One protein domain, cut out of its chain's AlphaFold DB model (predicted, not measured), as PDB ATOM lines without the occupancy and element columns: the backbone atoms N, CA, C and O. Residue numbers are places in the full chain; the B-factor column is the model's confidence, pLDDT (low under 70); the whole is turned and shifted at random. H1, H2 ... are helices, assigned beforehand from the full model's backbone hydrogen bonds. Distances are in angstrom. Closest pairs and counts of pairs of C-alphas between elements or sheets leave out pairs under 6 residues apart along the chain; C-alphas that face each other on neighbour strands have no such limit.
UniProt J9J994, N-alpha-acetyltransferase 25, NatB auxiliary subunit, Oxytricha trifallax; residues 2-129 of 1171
ATOM      1  N   TYR A   2       0.875 -44.219  45.584       76.38
ATOM      2  CA  TYR A   2      -0.115 -43.131  45.803       76.38
ATOM      3  C   TYR A   2       0.023 -42.392  47.144       76.38
ATOM      4  O   TYR A   2       0.017 -41.170  47.147       76.38
ATOM      5  N   SER A   3       0.258 -43.115  48.246       79.19
ATOM      6  CA  SER A   3       0.475 -42.504  49.572       79.19
ATOM      7  C   SER A   3       1.665 -41.537  49.586       79.19
ATOM      8  O   SER A   3       1.591 -40.457  50.163       79.19
ATOM      9  N   GLU A   4       2.749 -41.877  48.884       83.81
ATOM     10  CA  GLU A   4       3.926 -41.007  48.769       83.81
ATOM     11  C   GLU A   4       3.619 -39.774  47.914       83.81
ATOM     12  O   GLU A   4       4.019 -38.672  48.276       83.81
ATOM     13  N   THR A   5       2.863 -39.939  46.821       85.31
ATOM     14  CA  THR A   5       2.386 -38.820  45.993       85.31
ATOM     15  C   THR A   5       1.489 -37.879  46.795       85.31
ATOM     16  O   THR A   5       1.696 -36.671  46.755       85.31
ATOM     17  N   THR A   6       0.544 -38.415  47.571       88.31
ATOM     18  CA  THR A   6      -0.325 -37.624  48.452       88.31
ATOM     19  C   THR A   6       0.487 -36.862  49.489       88.31
ATOM     20  O   THR A   6       0.286 -35.664  49.642       88.31
ATOM     21  N   ASN A   7       1.441 -37.515  50.160       88.56
ATOM     22  CA  ASN A   7       2.285 -36.858  51.160       88.56
ATOM     23  C   ASN A   7       3.151 -35.747  50.542       88.56
ATOM     24  O   ASN A   7       3.348 -34.703  51.159       88.56
ATOM     25  N   LEU A   8       3.652 -35.950  49.319       87.62
ATOM     26  CA  LEU A   8       4.400 -34.926  48.592       87.62
ATOM     27  C   LEU A   8       3.510 -33.729  48.241       87.62
ATOM     28  O   LEU A   8       3.931 -32.594  48.436       87.62
ATOM     29  N   LEU A   9       2.285 -33.967  47.763       86.75
ATOM     30  CA  LEU A   9       1.318 -32.906  47.470       86.75
ATOM     31  C   LEU A   9       0.916 -32.142  48.739       86.75
ATOM     32  O   LEU A   9       0.907 -30.914  48.720       86.75
ATOM     33  N   GLU A  10       0.662 -32.845  49.850       88.25
ATOM     34  CA  GLU A  10       0.405 -32.232  51.163       88.25
ATOM     35  C   GLU A  10       1.586 -31.339  51.596       88.25
ATOM     36  O   GLU A  10       1.377 -30.207  52.031       88.25
ATOM     37  N   TYR A  11       2.829 -31.801  51.417       87.12
ATOM     38  CA  TYR A  11       4.028 -31.019  51.736       87.12
ATOM     39  C   TYR A  11       4.198 -29.794  50.826       87.12
ATOM     40  O   TYR A  11       4.436 -28.693  51.317       87.12
ATOM     41  N   VAL A  12       4.042 -29.947  49.510       85.75
ATOM     42  CA  VAL A  12       4.170 -28.834  48.555       85.75
ATOM     43  C   VAL A  12       3.120 -27.759  48.829       85.75
ATOM     44  O   VAL A  12       3.461 -26.578  48.870       85.75
ATOM     45  N   LEU A  13       1.873 -28.152  49.098       83.62
ATOM     46  CA  LEU A  13       0.795 -27.218  49.430       83.62
ATOM     47  C   LEU A  13       0.967 -26.571  50.809       83.62
ATOM     48  O   LEU A  13       0.469 -25.470  51.025       83.62
ATOM     49  N   SER A  14       1.723 -27.190  51.723       80.38
ATOM     50  CA  SER A  14       2.117 -26.538  52.981       80.38
ATOM     51  C   SER A  14       3.118 -25.389  52.781       80.38
ATOM     52  O   SER A  14       3.247 -24.534  53.656       80.38
ATOM     53  N   ILE A  15       3.802 -25.351  51.630       78.88
ATOM     54  CA  ILE A  15       4.811 -24.340  51.277       78.88
ATOM     55  C   ILE A  15       4.257 -23.321  50.269       78.88
ATOM     56  O   ILE A  15       4.622 -22.149  50.328       78.88
ATOM     57  N   ASN A  16       3.384 -23.746  49.350       69.19
ATOM     58  CA  ASN A  16       2.798 -22.911  48.302       69.19
ATOM     59  C   ASN A  16       1.280 -23.149  48.202       69.19
ATOM     60  O   ASN A  16       0.845 -24.170  47.672       69.19
ATOM     61  N   LEU A  17       0.485 -22.211  48.726       65.44
ATOM     62  CA  LEU A  17      -0.952 -22.380  48.995       65.44
ATOM     63  C   LEU A  17      -1.881 -21.977  47.832       65.44
ATOM     64  O   LEU A  17      -3.073 -22.275  47.889       65.44
ATOM     65  N   ASP A  18      -1.361 -21.332  46.783       70.38
ATOM     66  CA  ASP A  18      -2.196 -20.551  45.850       70.38
ATOM     67  C   ASP A  18      -2.497 -21.244  44.506       70.38
ATOM     68  O   ASP A  18      -3.198 -20.691  43.658       70.38
ATOM     69  N   SER A  19      -1.989 -22.457  44.272       83.19
ATOM     70  CA  SER A  19      -2.211 -23.169  43.006       83.19
ATOM     71  C   SER A  19      -3.497 -24.001  43.033       83.19
ATOM     72  O   SER A  19      -3.580 -25.013  43.735       83.19
ATOM     73  N   GLU A  20      -4.479 -23.601  42.216       86.69
ATOM     74  CA  GLU A  20      -5.726 -24.349  41.989       86.69
ATOM     75  C   GLU A  20      -5.442 -25.777  41.505       86.69
ATOM     76  O   GLU A  20      -5.934 -26.736  42.093       86.69
ATOM     77  N   GLU A  21      -4.572 -25.923  40.503       87.94
ATOM     78  CA  GLU A  21      -4.212 -27.214  39.900       87.94
ATOM     79  C   GLU A  21      -3.615 -28.194  40.919       87.94
ATOM     80  O   GLU A  21      -3.988 -29.367  40.954       87.94
ATOM     81  N   LEU A  22      -2.720 -27.723  41.798       87.06
ATOM     82  CA  LEU A  22      -2.136 -28.569  42.843       87.06
ATOM     83  C   LEU A  22      -3.174 -28.968  43.898       87.06
ATOM     84  O   LEU A  22      -3.154 -30.099  44.388       87.06
ATOM     85  N   CYS A  23      -4.098 -28.066  44.236       88.44
ATOM     86  CA  CYS A  23      -5.187 -28.353  45.167       88.44
ATOM     87  C   CYS A  23      -6.196 -29.358  44.589       88.44
ATOM     88  O   CYS A  23      -6.699 -30.203  45.339       88.44
ATOM     89  N   GLU A  24      -6.484 -29.289  43.285       92.12
ATOM     90  CA  GLU A  24      -7.303 -30.271  42.565       92.12
ATOM     91  C   GLU A  24      -6.607 -31.636  42.494       92.12
ATOM     92  O   GLU A  24      -7.227 -32.660  42.785       92.12
ATOM     93  N   GLU A  25      -5.306 -31.679  42.196       91.44
ATOM     94  CA  GLU A  25      -4.572 -32.948  42.158       91.44
ATOM     95  C   GLU A  25      -4.467 -33.589  43.550       91.44
ATOM     96  O   GLU A  25      -4.587 -34.811  43.676       91.44
ATOM     97  N   LEU A  26      -4.347 -32.788  44.621       92.19
ATOM     98  CA  LEU A  26      -4.451 -33.291  45.993       92.19
ATOM     99  C   LEU A  26      -5.837 -33.897  46.263       92.19
ATOM    100  O   LEU A  26      -5.925 -34.994  46.826       92.19
ATOM    101  N   PHE A  27      -6.914 -33.230  45.830       94.38
ATOM    102  CA  PHE A  27      -8.269 -33.778  45.929       94.38
ATOM    103  C   PHE A  27      -8.372 -35.133  45.215       94.38
ATOM    104  O   PHE A  27      -8.795 -36.119  45.824       94.38
ATOM    105  N   PHE A  28      -7.919 -35.231  43.962       94.56
ATOM    106  CA  PHE A  28      -7.947 -36.490  43.218       94.56
ATOM    107  C   PHE A  28      -7.054 -37.568  43.836       94.56
ATOM    108  O   PHE A  28      -7.407 -38.748  43.796       94.56
ATOM    109  N   SER A  29      -5.947 -37.196  44.480       92.31
ATOM    110  CA  SER A  29      -5.131 -38.141  45.245       92.31
ATOM    111  C   SER A  29      -5.902 -38.719  46.440       92.31
ATOM    112  O   SER A  29      -5.915 -39.937  46.646       92.31
ATOM    113  N   TYR A  30      -6.658 -37.888  47.169       94.06
ATOM    114  CA  TYR A  30      -7.568 -38.368  48.216       94.06
ATOM    115  C   TYR A  30      -8.699 -39.246  47.671       94.06
ATOM    116  O   TYR A  30      -9.095 -40.201  48.350       94.06
ATOM    117  N   VAL A  31      -9.200 -38.970  46.461       91.38
ATOM    118  CA  VAL A  31     -10.171 -39.823  45.753       91.38
ATOM    119  C   VAL A  31      -9.580 -41.205  45.458       91.38
ATOM    120  O   VAL A  31     -10.180 -42.210  45.838       91.38
ATOM    121  N   ARG A  32      -8.370 -41.286  44.883       89.19
ATOM    122  CA  ARG A  32      -7.680 -42.566  44.588       89.19
ATOM    123  C   ARG A  32      -7.423 -43.410  45.842       89.19
ATOM    124  O   ARG A  32      -7.404 -44.642  45.773       89.19
ATOM    125  N   GLU A  33      -7.206 -42.763  46.983       87.62
ATOM    126  CA  GLU A  33      -6.969 -43.420  48.274       87.62
ATOM    127  C   GLU A  33      -8.234 -43.692  49.092       87.62
ATOM    128  O   GLU A  33      -8.140 -44.268  50.173       87.62
ATOM    129  N   ASN A  34      -9.413 -43.304  48.596       87.56
ATOM    130  CA  ASN A  34     -10.683 -43.431  49.312       87.56
ATOM    131  C   ASN A  34     -10.692 -42.732  50.697       87.56
ATOM    132  O   ASN A  34     -11.343 -43.178  51.642       87.56
ATOM    133  N   LYS A  35      -9.963 -41.616  50.843       89.88
ATOM    134  CA  LYS A  35      -9.903 -40.804  52.076       89.88
ATOM    135  C   LYS A  35     -11.078 -39.816  52.156       89.88
ATOM    136  O   LYS A  35     -10.881 -38.607  52.064       89.88
ATOM    137  N   LEU A  36     -12.295 -40.331  52.342       90.19
ATOM    138  CA  LEU A  36     -13.563 -39.590  52.198       90.19
ATOM    139  C   LEU A  36     -13.634 -38.244  52.953       90.19
ATOM    140  O   LEU A  36     -13.978 -37.225  52.360       90.19
ATOM    141  N   LEU A  37     -13.241 -38.204  54.232       90.12
ATOM    142  CA  LEU A  37     -13.252 -36.961  55.027       90.12
ATOM    143  C   LEU A  37     -12.270 -35.909  54.483       90.12
ATOM    144  O   LEU A  37     -12.579 -34.719  54.439       90.12
ATOM    145  N   LYS A  38     -11.083 -36.342  54.035       93.06
ATOM    146  CA  LYS A  38     -10.100 -35.437  53.426       93.06
ATOM    147  C   LYS A  38     -10.570 -34.941  52.054       93.06
ATOM    148  O   LYS A  38     -10.371 -33.769  51.752       93.06
ATOM    149  N   GLN A  39     -11.244 -35.789  51.270       93.44
ATOM    150  CA  GLN A  39     -11.862 -35.391  49.996       93.44
ATOM    151  C   GLN A  39     -12.873 -34.258  50.207       93.44
ATOM    152  O   GLN A  39     -12.762 -33.215  49.568       93.44
ATOM    153  N   GLN A  40     -13.811 -34.428  51.147       93.62
ATOM    154  CA  GLN A  40     -14.820 -33.413  51.465       93.62
ATOM    155  C   GLN A  40     -14.180 -32.075  51.861       93.62
ATOM    156  O   GLN A  40     -14.553 -31.029  51.329       93.62
ATOM    157  N   ASN A  41     -13.222 -32.098  52.795       93.00
ATOM    158  CA  ASN A  41     -12.578 -30.882  53.291       93.00
ATOM    159  C   ASN A  41     -11.818 -30.145  52.183       93.00
ATOM    160  O   ASN A  41     -11.960 -28.928  52.052       93.00
ATOM    161  N   GLN A  42     -11.078 -30.882  51.352       94.56
ATOM    162  CA  GLN A  42     -10.322 -30.311  50.241       94.56
ATOM    163  C   GLN A  42     -11.245 -29.709  49.171       94.56
ATOM    164  O   GLN A  42     -10.998 -28.597  48.708       94.56
ATOM    165  N   ALA A  43     -12.342 -30.384  48.816       94.31
ATOM    166  CA  ALA A  43     -13.314 -29.861  47.852       94.31
ATOM    167  C   ALA A  43     -14.009 -28.582  48.352       94.31
ATOM    168  O   ALA A  43     -14.207 -27.635  47.591       94.31
ATOM    169  N   LEU A  44     -14.333 -28.508  49.649       92.94
ATOM    170  CA  LEU A  44     -14.879 -27.291  50.256       92.94
ATOM    171  C   LEU A  44     -13.868 -26.141  50.278       92.94
ATOM    172  O   LEU A  44     -14.264 -24.990  50.099       92.94
ATOM    173  N   GLN A  45     -12.587 -26.427  50.518       91.56
ATOM    174  CA  GLN A  45     -11.525 -25.424  50.451       91.56
ATOM    175  C   GLN A  45     -11.366 -24.889  49.025       91.56
ATOM    176  O   GLN A  45     -11.393 -23.677  48.839       91.56
ATOM    177  N   LEU A  46     -11.302 -25.776  48.026       91.19
ATOM    178  CA  LEU A  46     -11.275 -25.416  46.605       91.19
ATOM    179  C   LEU A  46     -12.442 -24.493  46.231       91.19
ATOM    180  O   LEU A  46     -12.223 -23.405  45.701       91.19
ATOM    181  N   TYR A  47     -13.672 -24.862  46.605       92.38
ATOM    182  CA  TYR A  47     -14.847 -24.034  46.327       92.38
ATOM    183  C   TYR A  47     -14.796 -22.668  47.034       92.38
ATOM    184  O   TYR A  47     -15.176 -21.659  46.446       92.38
ATOM    185  N   LYS A  48     -14.305 -22.596  48.279       89.81
ATOM    186  CA  LYS A  48     -14.165 -21.319  49.003       89.81
ATOM    187  C   LYS A  48     -13.138 -20.389  48.357       89.81
ATOM    188  O   LYS A  48     -13.374 -19.184  48.326       89.81
ATOM    189  N   THR A  49     -12.025 -20.940  47.880       88.44
ATOM    190  CA  THR A  49     -10.913 -20.162  47.323       88.44
ATOM    191  C   THR A  49     -11.179 -19.734  45.881       88.44
ATOM    192  O   THR A  49     -11.003 -18.563  45.558       88.44
ATOM    193  N   PHE A  50     -11.639 -20.651  45.025       88.56
ATOM    194  CA  PHE A  50     -11.735 -20.433  43.574       88.56
ATOM    195  C   PHE A  50     -13.167 -20.218  43.064       88.56
ATOM    196  O   PHE A  50     -13.351 -19.800  41.925       88.56
ATOM    197  N   GLN A  51     -14.184 -20.477  43.897       86.31
ATOM    198  CA  GLN A  51     -15.606 -20.236  43.604       86.31
ATOM    199  C   GLN A  51     -16.133 -20.917  42.325       86.31
ATOM    200  O   GLN A  51     -17.073 -20.422  41.708       86.31
ATOM    201  N   ARG A  52     -15.577 -22.076  41.932       88.56
ATOM    202  CA  ARG A  52     -16.111 -22.875  40.816       88.56
ATOM    203  C   ARG A  52     -17.190 -23.851  41.281       88.56
ATOM    204  O   ARG A  52     -17.018 -24.593  42.248       88.56
ATOM    205  N   ASP A  53     -18.285 -23.903  40.538       89.75
ATOM    206  CA  ASP A  53     -19.447 -24.763  40.781       89.75
ATOM    207  C   ASP A  53     -19.110 -26.268  40.810       89.75
ATOM    208  O   ASP A  53     -19.682 -27.026  41.599       89.75
ATOM    209  N   ILE A  54     -18.149 -26.708  39.992       90.94
ATOM    210  CA  ILE A  54     -17.698 -28.105  39.945       90.94
ATOM    211  C   ILE A  54     -17.098 -28.579  41.278       90.94
ATOM    212  O   ILE A  54     -17.364 -29.705  41.700       90.94
ATOM    213  N   HIS A  55     -16.360 -27.720  41.992       93.94
ATOM    214  CA  HIS A  55     -15.754 -28.070  43.284       93.94
ATOM    215  C   HIS A  55     -16.811 -28.264  44.370       93.94
ATOM    216  O   HIS A  55     -16.693 -29.155  45.211       93.94
ATOM    217  N   ALA A  56     -17.884 -27.471  44.328       92.38
ATOM    218  CA  ALA A  56     -19.024 -27.663  45.215       92.38
ATOM    219  C   ALA A  56     -19.740 -28.995  44.931       92.38
ATOM    220  O   ALA A  56     -20.074 -29.713  45.872       92.38
ATOM    221  N   GLN A  57     -19.909 -29.375  43.658       94.25
ATOM    222  CA  GLN A  57     -20.476 -30.681  43.284       94.25
ATOM    223  C   GLN A  57     -19.588 -31.853  43.734       94.25
ATOM    224  O   GLN A  57     -20.105 -32.861  44.213       94.25
ATOM    225  N   TRP A  58     -18.258 -31.716  43.663       96.38
ATOM    226  CA  TRP A  58     -17.332 -32.701  44.237       96.38
ATOM    227  C   TRP A  58     -17.508 -32.844  45.747       96.38
ATOM    228  O   TRP A  58     -17.570 -33.964  46.248       96.38
ATOM    229  N   ALA A  59     -17.645 -31.726  46.468       95.19
ATOM    230  CA  ALA A  59     -17.891 -31.751  47.904       95.19
ATOM    231  C   ALA A  59     -19.207 -32.477  48.237       95.19
ATOM    232  O   ALA A  59     -19.224 -33.309  49.143       95.19
ATOM    233  N   VAL A  60     -20.280 -32.206  47.485       94.94
ATOM    234  CA  VAL A  60     -21.594 -32.864  47.629       94.94
ATOM    235  C   VAL A  60     -21.492 -34.376  47.420       94.94
ATOM    236  O   VAL A  60     -22.000 -35.134  48.245       94.94
ATOM    237  N   GLU A  61     -20.806 -34.836  46.371       94.81
ATOM    238  CA  GLU A  61     -20.625 -36.276  46.150       94.81
ATOM    239  C   GLU A  61     -19.776 -36.917  47.260       94.81
ATOM    240  O   GLU A  61     -20.140 -37.973  47.771       94.81
ATOM    241  N   SER A  62     -18.685 -36.281  47.704       93.50
ATOM    242  CA  SER A  62     -17.892 -36.798  48.829       93.50
ATOM    243  C   SER A  62     -18.725 -36.912  50.112       93.50
ATOM    244  O   SER A  62     -18.635 -37.920  50.812       93.50
ATOM    245  N   MET A  63     -19.586 -35.931  50.398       92.31
ATOM    246  CA  MET A  63     -20.544 -35.969  51.513       92.31
ATOM    247  C   MET A  63     -21.550 -37.121  51.378       92.31
ATOM    248  O   MET A  63     -21.866 -37.797  52.359       92.31
ATOM    249  N   TYR A  64     -22.026 -37.388  50.162       90.69
ATOM    250  CA  TYR A  64     -22.888 -38.532  49.890       90.69
ATOM    251  C   TYR A  64     -22.167 -39.866  50.138       90.69
ATOM    252  O   TYR A  64     -22.706 -40.725  50.838       90.69
ATOM    253  N   LEU A  65     -20.934 -40.035  49.650       88.56
ATOM    254  CA  LEU A  65     -20.132 -41.248  49.870       88.56
ATOM    255  C   LEU A  65     -19.832 -41.487  51.357       88.56
ATOM    256  O   LEU A  65     -19.865 -42.627  51.824       88.56
ATOM    257  N   ILE A  66     -19.584 -40.417  52.115       88.50
ATOM    258  CA  ILE A  66     -19.459 -40.463  53.576       88.50
ATOM    259  C   ILE A  66     -20.725 -41.056  54.201       88.50
ATOM    260  O   ILE A  66     -20.628 -41.998  54.985       88.50
ATOM    261  N   SER A  67     -21.906 -40.580  53.794       86.19
ATOM    262  CA  SER A  67     -23.190 -41.049  54.338       86.19
ATOM    263  C   SER A  67     -23.478 -42.536  54.087       86.19
ATOM    264  O   SER A  67     -24.290 -43.134  54.791       86.19
ATOM    265  N   LEU A  68     -22.831 -43.141  53.084       80.19
ATOM    266  CA  LEU A  68     -22.959 -44.569  52.787       80.19
ATOM    267  C   LEU A  68     -22.005 -45.431  53.614       80.19
ATOM    268  O   LEU A  68     -22.360 -46.541  54.001       80.19
ATOM    269  N   ASN A  69     -20.800 -44.925  53.878       74.25
ATOM    270  CA  ASN A  69     -19.709 -45.719  54.441       74.25
ATOM    271  C   ASN A  69     -19.486 -45.475  55.943       74.25
ATOM    272  O   ASN A  69     -18.924 -46.331  56.626       74.25
ATOM    273  N   LEU A  70     -19.930 -44.334  56.478       76.38
ATOM    274  CA  LEU A  70     -19.754 -43.948  57.879       76.38
ATOM    275  C   LEU A  70     -21.112 -43.876  58.594       76.38
ATOM    276  O   LEU A  70     -21.995 -43.105  58.235       76.38
ATOM    277  N   LYS A  71     -21.277 -44.680  59.654       59.62
ATOM    278  CA  LYS A  71     -22.561 -44.870  60.362       59.62
ATOM    279  C   LYS A  71     -23.032 -43.677  61.212       59.62
ATOM    280  O   LYS A  71     -24.147 -43.722  61.722       59.62
ATOM    281  N   PHE A  72     -22.209 -42.646  61.418       59.09
ATOM    282  CA  PHE A  72     -22.403 -41.675  62.507       59.09
ATOM    283  C   PHE A  72     -22.767 -40.242  62.069       59.09
ATOM    284  O   PHE A  72     -22.936 -39.383  62.932       59.09
ATOM    285  N   GLU A  73     -22.927 -39.951  60.771       61.44
ATOM    286  CA  GLU A  73     -22.974 -38.557  60.284       61.44
ATOM    287  C   GLU A  73     -24.269 -38.193  59.531       61.44
ATOM    288  O   GLU A  73     -24.270 -37.908  58.336       61.44
ATOM    289  N   THR A  74     -25.399 -38.133  60.244       59.31
ATOM    290  CA  THR A  74     -26.708 -37.761  59.660       59.31
ATOM    291  C   THR A  74     -26.778 -36.316  59.150       59.31
ATOM    292  O   THR A  74     -27.488 -36.043  58.188       59.31
ATOM    293  N   LYS A  75     -26.008 -35.384  59.733       79.69
ATOM    294  CA  LYS A  75     -26.039 -33.951  59.368       79.69
ATOM    295  C   LYS A  75     -25.319 -33.610  58.059       79.69
ATOM    296  O   LYS A  75     -25.486 -32.510  57.540       79.69
ATOM    297  N   ILE A  76     -24.497 -34.514  57.528       85.94
ATOM    298  CA  ILE A  76     -23.675 -34.237  56.342       85.94
ATOM    299  C   ILE A  76     -24.525 -34.127  55.071       85.94
ATOM    300  O   ILE A  76     -24.257 -33.270  54.229       85.94
ATOM    301  N   LEU A  77     -25.592 -34.921  54.960       87.88
ATOM    302  CA  LEU A  77     -26.510 -34.849  53.820       87.88
ATOM    303  C   LEU A  77     -27.280 -33.522  53.771       87.88
ATOM    304  O   LEU A  77     -27.501 -32.989  52.686       87.88
ATOM    305  N   ASP A  78     -27.623 -32.943  54.925       88.44
ATOM    306  CA  ASP A  78     -28.282 -31.630  54.985       88.44
ATOM    307  C   ASP A  78     -27.367 -30.516  54.474       88.44
ATOM    308  O   ASP A  78     -27.807 -29.628  53.744       88.44
ATOM    309  N   ILE A  79     -26.075 -30.590  54.801       90.06
ATOM    310  CA  ILE A  79     -25.065 -29.654  54.294       90.06
ATOM    311  C   ILE A  79     -24.923 -29.800  52.775       90.06
ATOM    312  O   ILE A  79     -24.901 -28.792  52.069       90.06
ATOM    313  N   ALA A  80     -24.880 -31.035  52.268       92.62
ATOM    314  CA  ALA A  80     -24.819 -31.312  50.836       92.62
ATOM    315  C   ALA A  80     -26.037 -30.728  50.094       92.62
ATOM    316  O   ALA A  80     -25.886 -30.036  49.088       92.62
ATOM    317  N   TYR A  81     -27.242 -30.926  50.638       92.50
ATOM    318  CA  TYR A  81     -28.480 -30.358  50.101       92.50
ATOM    319  C   TYR A  81     -28.470 -28.823  50.088       92.50
ATOM    320  O   TYR A  81     -28.772 -28.207  49.064       92.50
ATOM    321  N   LEU A  82     -28.076 -28.184  51.195       92.75
ATOM    322  CA  LEU A  82     -27.986 -26.722  51.278       92.75
ATOM    323  C   LEU A  82     -26.964 -26.148  50.291       92.75
ATOM    324  O   LEU A  82     -27.204 -25.086  49.712       92.75
ATOM    325  N   LEU A  83     -25.848 -26.847  50.071       92.69
ATOM    326  CA  LEU A  83     -24.840 -26.451  49.092       92.69
ATOM    327  C   LEU A  83     -25.389 -26.518  47.658       92.69
ATOM    328  O   LEU A  83     -25.188 -25.577  46.894       92.69
ATOM    329  N   MET A  84     -26.164 -27.553  47.318       93.50
ATOM    330  CA  MET A  84     -26.851 -27.645  46.021       93.50
ATOM    331  C   MET A  84     -27.863 -26.508  45.824       93.50
ATOM    332  O   MET A  84     -27.881 -25.879  44.768       93.50
ATOM    333  N   LEU A  85     -28.666 -26.183  46.846       92.50
ATOM    334  CA  LEU A  85     -29.599 -25.050  46.785       92.50
ATOM    335  C   LEU A  85     -28.886 -23.703  46.634       92.50
ATOM    336  O   LEU A  85     -29.412 -22.803  45.980       92.50
ATOM    337  N   LYS A  86     -27.708 -23.547  47.249       91.25
ATOM    338  CA  LYS A  86     -26.889 -22.343  47.101       91.25
ATOM    339  C   LYS A  86     -26.439 -22.173  45.648       91.25
ATOM    340  O   LYS A  86     -26.629 -21.086  45.115       91.25
ATOM    341  N   LEU A  87     -25.937 -23.235  45.012       91.62
ATOM    342  CA  LEU A  87     -25.530 -23.210  43.599       91.62
ATOM    343  C   LEU A  87     -26.689 -22.812  42.679       91.62
ATOM    344  O   LEU A  87     -26.522 -21.949  41.826       91.62
ATOM    345  N   MET A  88     -27.895 -23.350  42.899       90.19
ATOM    346  CA  MET A  88     -29.069 -22.992  42.086       90.19
ATOM    347  C   MET A  88     -29.480 -21.513  42.192       90.19
ATOM    348  O   MET A  88     -30.201 -21.023  41.327       90.19
ATOM    349  N   LYS A  89     -29.069 -20.804  43.253       89.25
ATOM    350  CA  LYS A  89     -29.352 -19.371  43.446       89.25
ATOM    351  C   LYS A  89     -28.280 -18.463  42.840       89.25
ATOM    352  O   LYS A  89     -28.478 -17.250  42.814       89.25
ATOM    353  N   GLU A  90     -27.149 -19.010  42.399       86.94
ATOM    354  CA  GLU A  90     -26.079 -18.217  41.799       86.94
ATOM    355  C   GLU A  90     -26.475 -17.781  40.376       86.94
ATOM    356  O   GLU A  90     -26.862 -18.614  39.558       86.94
ATOM    357  N   PRO A  91     -26.374 -16.480  40.040       80.19
ATOM    358  CA  PRO A  91     -26.926 -15.937  38.795       80.19
ATOM    359  C   PRO A  91     -26.220 -16.439  37.525       80.19
ATOM    360  O   PRO A  91     -26.774 -16.326  36.437       80.19
ATOM    361  N   LEU A  92     -24.999 -16.968  37.657       82.19
ATOM    362  CA  LEU A  92     -24.178 -17.473  36.552       82.19
ATOM    363  C   LEU A  92     -24.206 -19.006  36.432       82.19
ATOM    364  O   LEU A  92     -23.560 -19.556  35.542       82.19
ATOM    365  N   PHE A  93     -24.922 -19.705  37.318       87.06
ATOM    366  CA  PHE A  93     -24.938 -21.162  37.335       87.06
ATOM    367  C   PHE A  93     -25.874 -21.725  36.259       87.06
ATOM    368  O   PHE A  93     -27.057 -21.385  36.203       87.06
ATOM    369  N   ASN A  94     -25.355 -22.620  35.415       85.88
ATOM    370  CA  ASN A  94     -26.137 -23.287  34.379       85.88
ATOM    371  C   ASN A  94     -26.493 -24.717  34.804       85.88
ATOM    372  O   ASN A  94     -25.612 -25.543  35.039       85.88
ATOM    373  N   ILE A  95     -27.791 -25.019  34.869       88.12
ATOM    374  CA  ILE A  95     -28.284 -26.351  35.229       88.12
ATOM    375  C   ILE A  95     -28.167 -27.278  34.017       88.12
ATOM    376  O   ILE A  95     -28.715 -26.996  32.954       88.12
ATOM    377  N   ASP A  96     -27.518 -28.425  34.202       90.88
ATOM    378  CA  ASP A  96     -27.453 -29.498  33.212       90.88
ATOM    379  C   ASP A  96     -27.955 -30.840  33.771       90.88
ATOM    380  O   ASP A  96     -28.217 -30.993  34.968       90.88
ATOM    381  N   LYS A  97     -28.084 -31.848  32.894       89.81
ATOM    382  CA  LYS A  97     -28.573 -33.190  33.266       89.81
ATOM    383  C   LYS A  97     -27.748 -33.825  34.396       89.81
ATOM    384  O   LYS A  97     -28.306 -34.518  35.237       89.81
ATOM    385  N   LYS A  98     -26.432 -33.589  34.445       91.44
ATOM    386  CA  LYS A  98     -25.540 -34.206  35.442       91.44
ATOM    387  C   LYS A  98     -25.779 -33.635  36.834       91.44
ATOM    388  O   LYS A  98     -25.870 -34.389  37.800       91.44
ATOM    389  N   PHE A  99     -25.952 -32.319  36.925       92.75
ATOM    390  CA  PHE A  99     -26.359 -31.673  38.165       92.75
ATOM    391  C   PHE A  99     -27.744 -32.149  38.628       92.75
ATOM    392  O   PHE A  99     -27.929 -32.421  39.813       92.75
ATOM    393  N   ILE A 100     -28.695 -32.307  37.695       91.62
ATOM    394  CA  ILE A 100     -30.037 -32.830  37.994       91.62
ATOM    395  C   ILE A 100     -29.947 -34.222  38.631       91.62
ATOM    396  O   ILE A 100     -30.519 -34.430  39.698       91.62
ATOM    397  N   LEU A 101     -29.194 -35.154  38.036       91.06
ATOM    398  CA  LEU A 101     -29.029 -36.510  38.576       91.06
ATOM    399  C   LEU A 101     -28.389 -36.507  39.973       91.06
ATOM    400  O   LEU A 101     -28.901 -37.172  40.875       91.06
ATOM    401  N   LEU A 102     -27.345 -35.697  40.197       92.81
ATOM    402  CA  LEU A 102     -26.737 -35.542  41.524       92.81
ATOM    403  C   LEU A 102     -27.743 -35.003  42.551       92.81
ATOM    404  O   LEU A 102     -27.809 -35.495  43.676       92.81
ATOM    405  N   TYR A 103     -28.550 -34.011  42.176       93.69
ATOM    406  CA  TYR A 103     -29.565 -33.449  43.064       93.69
ATOM    407  C   TYR A 103     -30.652 -34.472  43.419       93.69
ATOM    408  O   TYR A 103     -30.983 -34.632  44.596       93.69
ATOM    409  N   LEU A 104     -31.149 -35.225  42.429       91.31
ATOM    410  CA  LEU A 104     -32.115 -36.310  42.636       91.31
ATOM    411  C   LEU A 104     -31.548 -37.406  43.546       91.31
ATOM    412  O   LEU A 104     -32.248 -37.889  44.436       91.31
ATOM    413  N   LYS A 105     -30.267 -37.746  43.378       90.25
ATOM    414  CA  LYS A 105     -29.540 -38.705  44.219       90.25
ATOM    415  C   LYS A 105     -29.488 -38.259  45.688       90.25
ATOM    416  O   LYS A 105     -29.754 -39.071  46.576       90.25
ATOM    417  N   ILE A 106     -29.224 -36.976  45.963       92.19
ATOM    418  CA  ILE A 106     -29.264 -36.419  47.329       92.19
ATOM    419  C   ILE A 106     -30.690 -36.414  47.894       92.19
ATOM    420  O   ILE A 106     -30.897 -36.869  49.020       92.19
ATOM    421  N   LEU A 107     -31.679 -35.950  47.123       91.50
ATOM    422  CA  LEU A 107     -33.082 -35.906  47.550       91.50
ATOM    423  C   LEU A 107     -33.633 -37.298  47.883       91.50
ATOM    424  O   LEU A 107     -34.260 -37.472  48.929       91.50
ATOM    425  N   SER A 108     -33.359 -38.289  47.030       88.81
ATOM    426  CA  SER A 108     -33.717 -39.695  47.254       88.81
ATOM    427  C   SER A 108     -33.113 -40.207  48.564       88.81
ATOM    428  O   SER A 108     -33.830 -40.758  49.400       88.81
ATOM    429  N   LYS A 109     -31.824 -39.935  48.821       86.94
ATOM    430  CA  LYS A 109     -31.155 -40.355  50.061       86.94
ATOM    431  C   LYS A 109     -31.674 -39.640  51.314       86.94
ATOM    432  O   LYS A 109     -31.681 -40.246  52.382       86.94
ATOM    433  N   GLN A 110     -32.131 -38.391  51.196       88.19
ATOM    434  CA  GLN A 110     -32.814 -37.659  52.273       88.19
ATOM    435  C   GLN A 110     -34.282 -38.084  52.473       88.19
ATOM    436  O   GLN A 110     -34.919 -37.629  53.421       88.19
ATOM    437  N   GLY A 111     -34.840 -38.920  51.591       86.50
ATOM    438  CA  GLY A 111     -36.251 -39.320  51.624       86.50
ATOM    439  C   GLY A 111     -37.229 -38.263  51.088       86.50
ATOM    440  O   GLY A 111     -38.438 -38.380  51.287       86.50
ATOM    441  N   LYS A 112     -36.741 -37.223  50.399       90.75
ATOM    442  CA  LYS A 112     -37.543 -36.119  49.839       90.75
ATOM    443  C   LYS A 112     -38.052 -36.438  48.429       90.75
ATOM    444  O   LYS A 112     -37.781 -35.727  47.463       90.75
ATOM    445  N   PHE A 113     -38.800 -37.527  48.294       90.69
ATOM    446  CA  PHE A 113     -39.182 -38.067  46.983       90.69
ATOM    447  C   PHE A 113     -40.120 -37.163  46.172       90.69
ATOM    448  O   PHE A 113     -39.993 -37.093  44.955       90.69
ATOM    449  N   ARG A 114     -41.038 -36.439  46.830       88.81
ATOM    450  CA  ARG A 114     -41.956 -35.513  46.146       88.81
ATOM    451  C   ARG A 114     -41.206 -34.361  45.480       88.81
ATOM    452  O   ARG A 114     -41.422 -34.101  44.306       88.81
ATOM    453  N   GLU A 115     -40.274 -33.743  46.208       90.38
ATOM    454  CA  GLU A 115     -39.405 -32.695  45.658       90.38
ATOM    455  C   GLU A 115     -38.590 -33.218  44.464       90.38
ATOM    456  O   GLU A 115     -38.382 -32.489  43.499       90.38
ATOM    457  N   ALA A 116     -38.154 -34.484  44.504       92.06
ATOM    458  CA  ALA A 116     -37.416 -35.102  43.404       92.06
ATOM    459  C   ALA A 116     -38.285 -35.280  42.147       92.06
ATOM    460  O   ALA A 116     -37.837 -34.975  41.045       92.06
ATOM    461  N   LEU A 117     -39.531 -35.729  42.309       91.00
ATOM    462  CA  LEU A 117     -40.483 -35.909  41.208       91.00
ATOM    463  C   LEU A 117     -40.885 -34.573  40.573       91.00
ATOM    464  O   LEU A 117     -40.761 -34.423  39.358       91.00
ATOM    465  N   ASP A 118     -41.264 -33.586  41.393       91.25
ATOM    466  CA  ASP A 118     -41.604 -32.233  40.928       91.25
ATOM    467  C   ASP A 118     -40.429 -31.624  40.135       91.25
ATOM    468  O   ASP A 118     -40.611 -30.939  39.126       91.25
ATOM    469  N   PHE A 119     -39.194 -31.915  40.560       91.12
ATOM    470  CA  PHE A 119     -37.990 -31.460  39.877       91.12
ATOM    471  C   PHE A 119     -37.745 -32.164  38.531       91.12
ATOM    472  O   PHE A 119     -37.330 -31.499  37.579       91.12
ATOM    473  N   ILE A 120     -38.021 -33.472  38.415       91.19
ATOM    474  CA  ILE A 120     -37.960 -34.196  37.130       91.19
ATOM    475  C   ILE A 120     -38.960 -33.601  36.138       91.19
ATOM    476  O   ILE A 120     -38.597 -33.366  34.986       91.19
ATOM    477  N   GLU A 121     -40.191 -33.325  36.575       87.88
ATOM    478  CA  GLU A 121     -41.224 -32.732  35.718       87.88
ATOM    479  C   GLU A 121     -40.831 -31.327  35.249       87.88
ATOM    480  O   GLU A 121     -40.865 -31.043  34.049       87.88
ATOM    481  N   LEU A 122     -40.370 -30.473  36.171       89.81
ATOM    482  CA  LEU A 122     -39.896 -29.121  35.859       89.81
ATOM    483  C   LEU A 122     -38.737 -29.131  34.848       89.81
ATOM    484  O   LEU A 122     -38.582 -28.194  34.065       89.81
ATOM    485  N   LYS A 123     -37.903 -30.177  34.877       90.31
ATOM    486  CA  LYS A 123     -36.705 -30.333  34.038       90.31
ATOM    487  C   LYS A 123     -36.836 -31.446  32.996       90.31
ATOM    488  O   LYS A 123     -35.828 -31.979  32.533       90.31
ATOM    489  N   ALA A 124     -38.060 -31.760  32.570       86.19
ATOM    490  CA  ALA A 124     -38.333 -32.843  31.626       86.19
ATOM    491  C   ALA A 124     -37.585 -32.704  30.284       86.19
ATOM    492  O   ALA A 124     -37.262 -33.714  29.661       86.19
ATOM    493  N   GLU A 125     -37.267 -31.476  29.863       88.25
ATOM    494  CA  GLU A 125     -36.507 -31.167  28.641       88.25
ATOM    495  C   GLU A 125     -35.093 -31.777  28.607       88.25
ATOM    496  O   GLU A 125     -34.546 -32.007  27.529       88.25
ATOM    497  N   PHE A 126     -34.515 -32.110  29.768       87.19
ATOM    498  CA  PHE A 126     -33.183 -32.718  29.875       87.19
ATOM    499  C   PHE A 126     -33.183 -34.248  29.691       87.19
ATOM    500  O   PHE A 126     -32.115 -34.866  29.680       87.19
ATOM    501  N   PHE A 127     -34.354 -34.872  29.522       85.81
ATOM    502  CA  PHE A 127     -34.507 -36.315  29.328       85.81
ATOM    503  C   PHE A 127     -35.058 -36.622  27.930       85.81
ATOM    504  O   PHE A 127     -36.268 -36.692  27.722       85.81
ATOM    505  N   SER A 128     -34.162 -36.819  26.956       80.19
ATOM    506  CA  SER A 128     -34.537 -37.150  25.572       80.19
ATOM    507  C   SER A 128     -35.114 -38.561  25.419       80.19
ATOM    508  O   SER A 128     -35.966 -38.785  24.561       80.19
ATOM    509  N   ASP A 129     -34.651 -39.515  26.234       82.12
ATOM    510  CA  ASP A 129     -35.204 -40.866  26.290       82.12
ATOM    511  C   ASP A 129     -36.347 -40.920  27.311       82.12
ATOM    512  O   ASP A 129     -36.158 -40.786  28.524       82.12
TER     513      ASP A 129
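AT A GLANCE: This is residues 2 to 129 of the 1171 residues of the protein "N-alpha-acetyltransferase 25, NatB auxiliary subunit" of Oxytricha trifallax (UniProt J9J994). Seven helices stand side by side in a zigzag row, each running back against the one before, from H1 at one end of the row to H7 at the other. The row makes the longest axis, with H4 in its middle, and the tops and bottoms of the helices are joined by short turns of chain. The printed part has 128 residues, 96 of them in the seven named helices, H1 to H7 in chain order, with no named strand; the class is all helix. It is compact, with a radius of gyration of the C-alphas of 16.1 A, and spans 49 by 36 by 27 A.

IN THESE COORDINATES: Find C-alpha 2 at (-0.115, -43.131, 45.803); from there H1 runs through residues 2 to 15, 20.2 A from first to last C-alpha. Next come H2, residues 20 to 32, 18.5 A, and H3, residues 36 to 50, 21.1 A. At C-alpha 53, (-19.447, -24.763, 40.781), begins H4, residues 53 to 69, the longest helix at 25.0 A. Read on to H5, residues 75 to 88, 20.7 A, then H6, residues 97 to 109, 18.4 A. H7, residues 113 to 122, covers 14.3 A and ends with C-alpha 122 at (-39.896, -29.121, 35.859).

HOW THE PARTS SIT: Start at H1, which touches H2 as a helical hairpin, opposite ways at a shallow tilt of 29 degrees; their closest C-alphas, of Thr 6 and Ser 29, are 5.8 A apart. H2 and H3 form the next hairpin, at 15 degrees, closest at the C-alphas of Tyr 30 and Gln 39, 5.5 A. H3 touches H4 opposite ways at 16 degrees, where the closest C-alphas, of Ala 43 and Ala 59, are 5.0 A apart. H4, H5 and H6 are an up and down bundle, helices that each run against the one before. In it, the closest C-alphas of H4 and H5 are those of Val 60 and Ala 80, 4.8 A. H6 touches H5 with residues 103 to 107 alone, closest at the C-alphas of Tyr 81 and Ile 106, 6.7 A. H4 and H6 only just touch, with 3 pairs of C-alphas within 8 A, and run the same way. H7 touches H6, closest at the C-alphas of Leu 104 and Ala 116, 5.5 A. H1 and H7 are apart. In all seven helices every O i to N i+4 pair is within hydrogen-bond range.

THE WHOLE: Look for the two C-alphas farthest apart at Ile 15 and Asp 129, 50.0 A. The printed part has no cut, and no link is long: the link from H5 to H6, 8 residues, is short, and the other five are tight. The mean pLDDT of the printed part is 87.7; residues 16 to 17 and 71 to 74 are under 70.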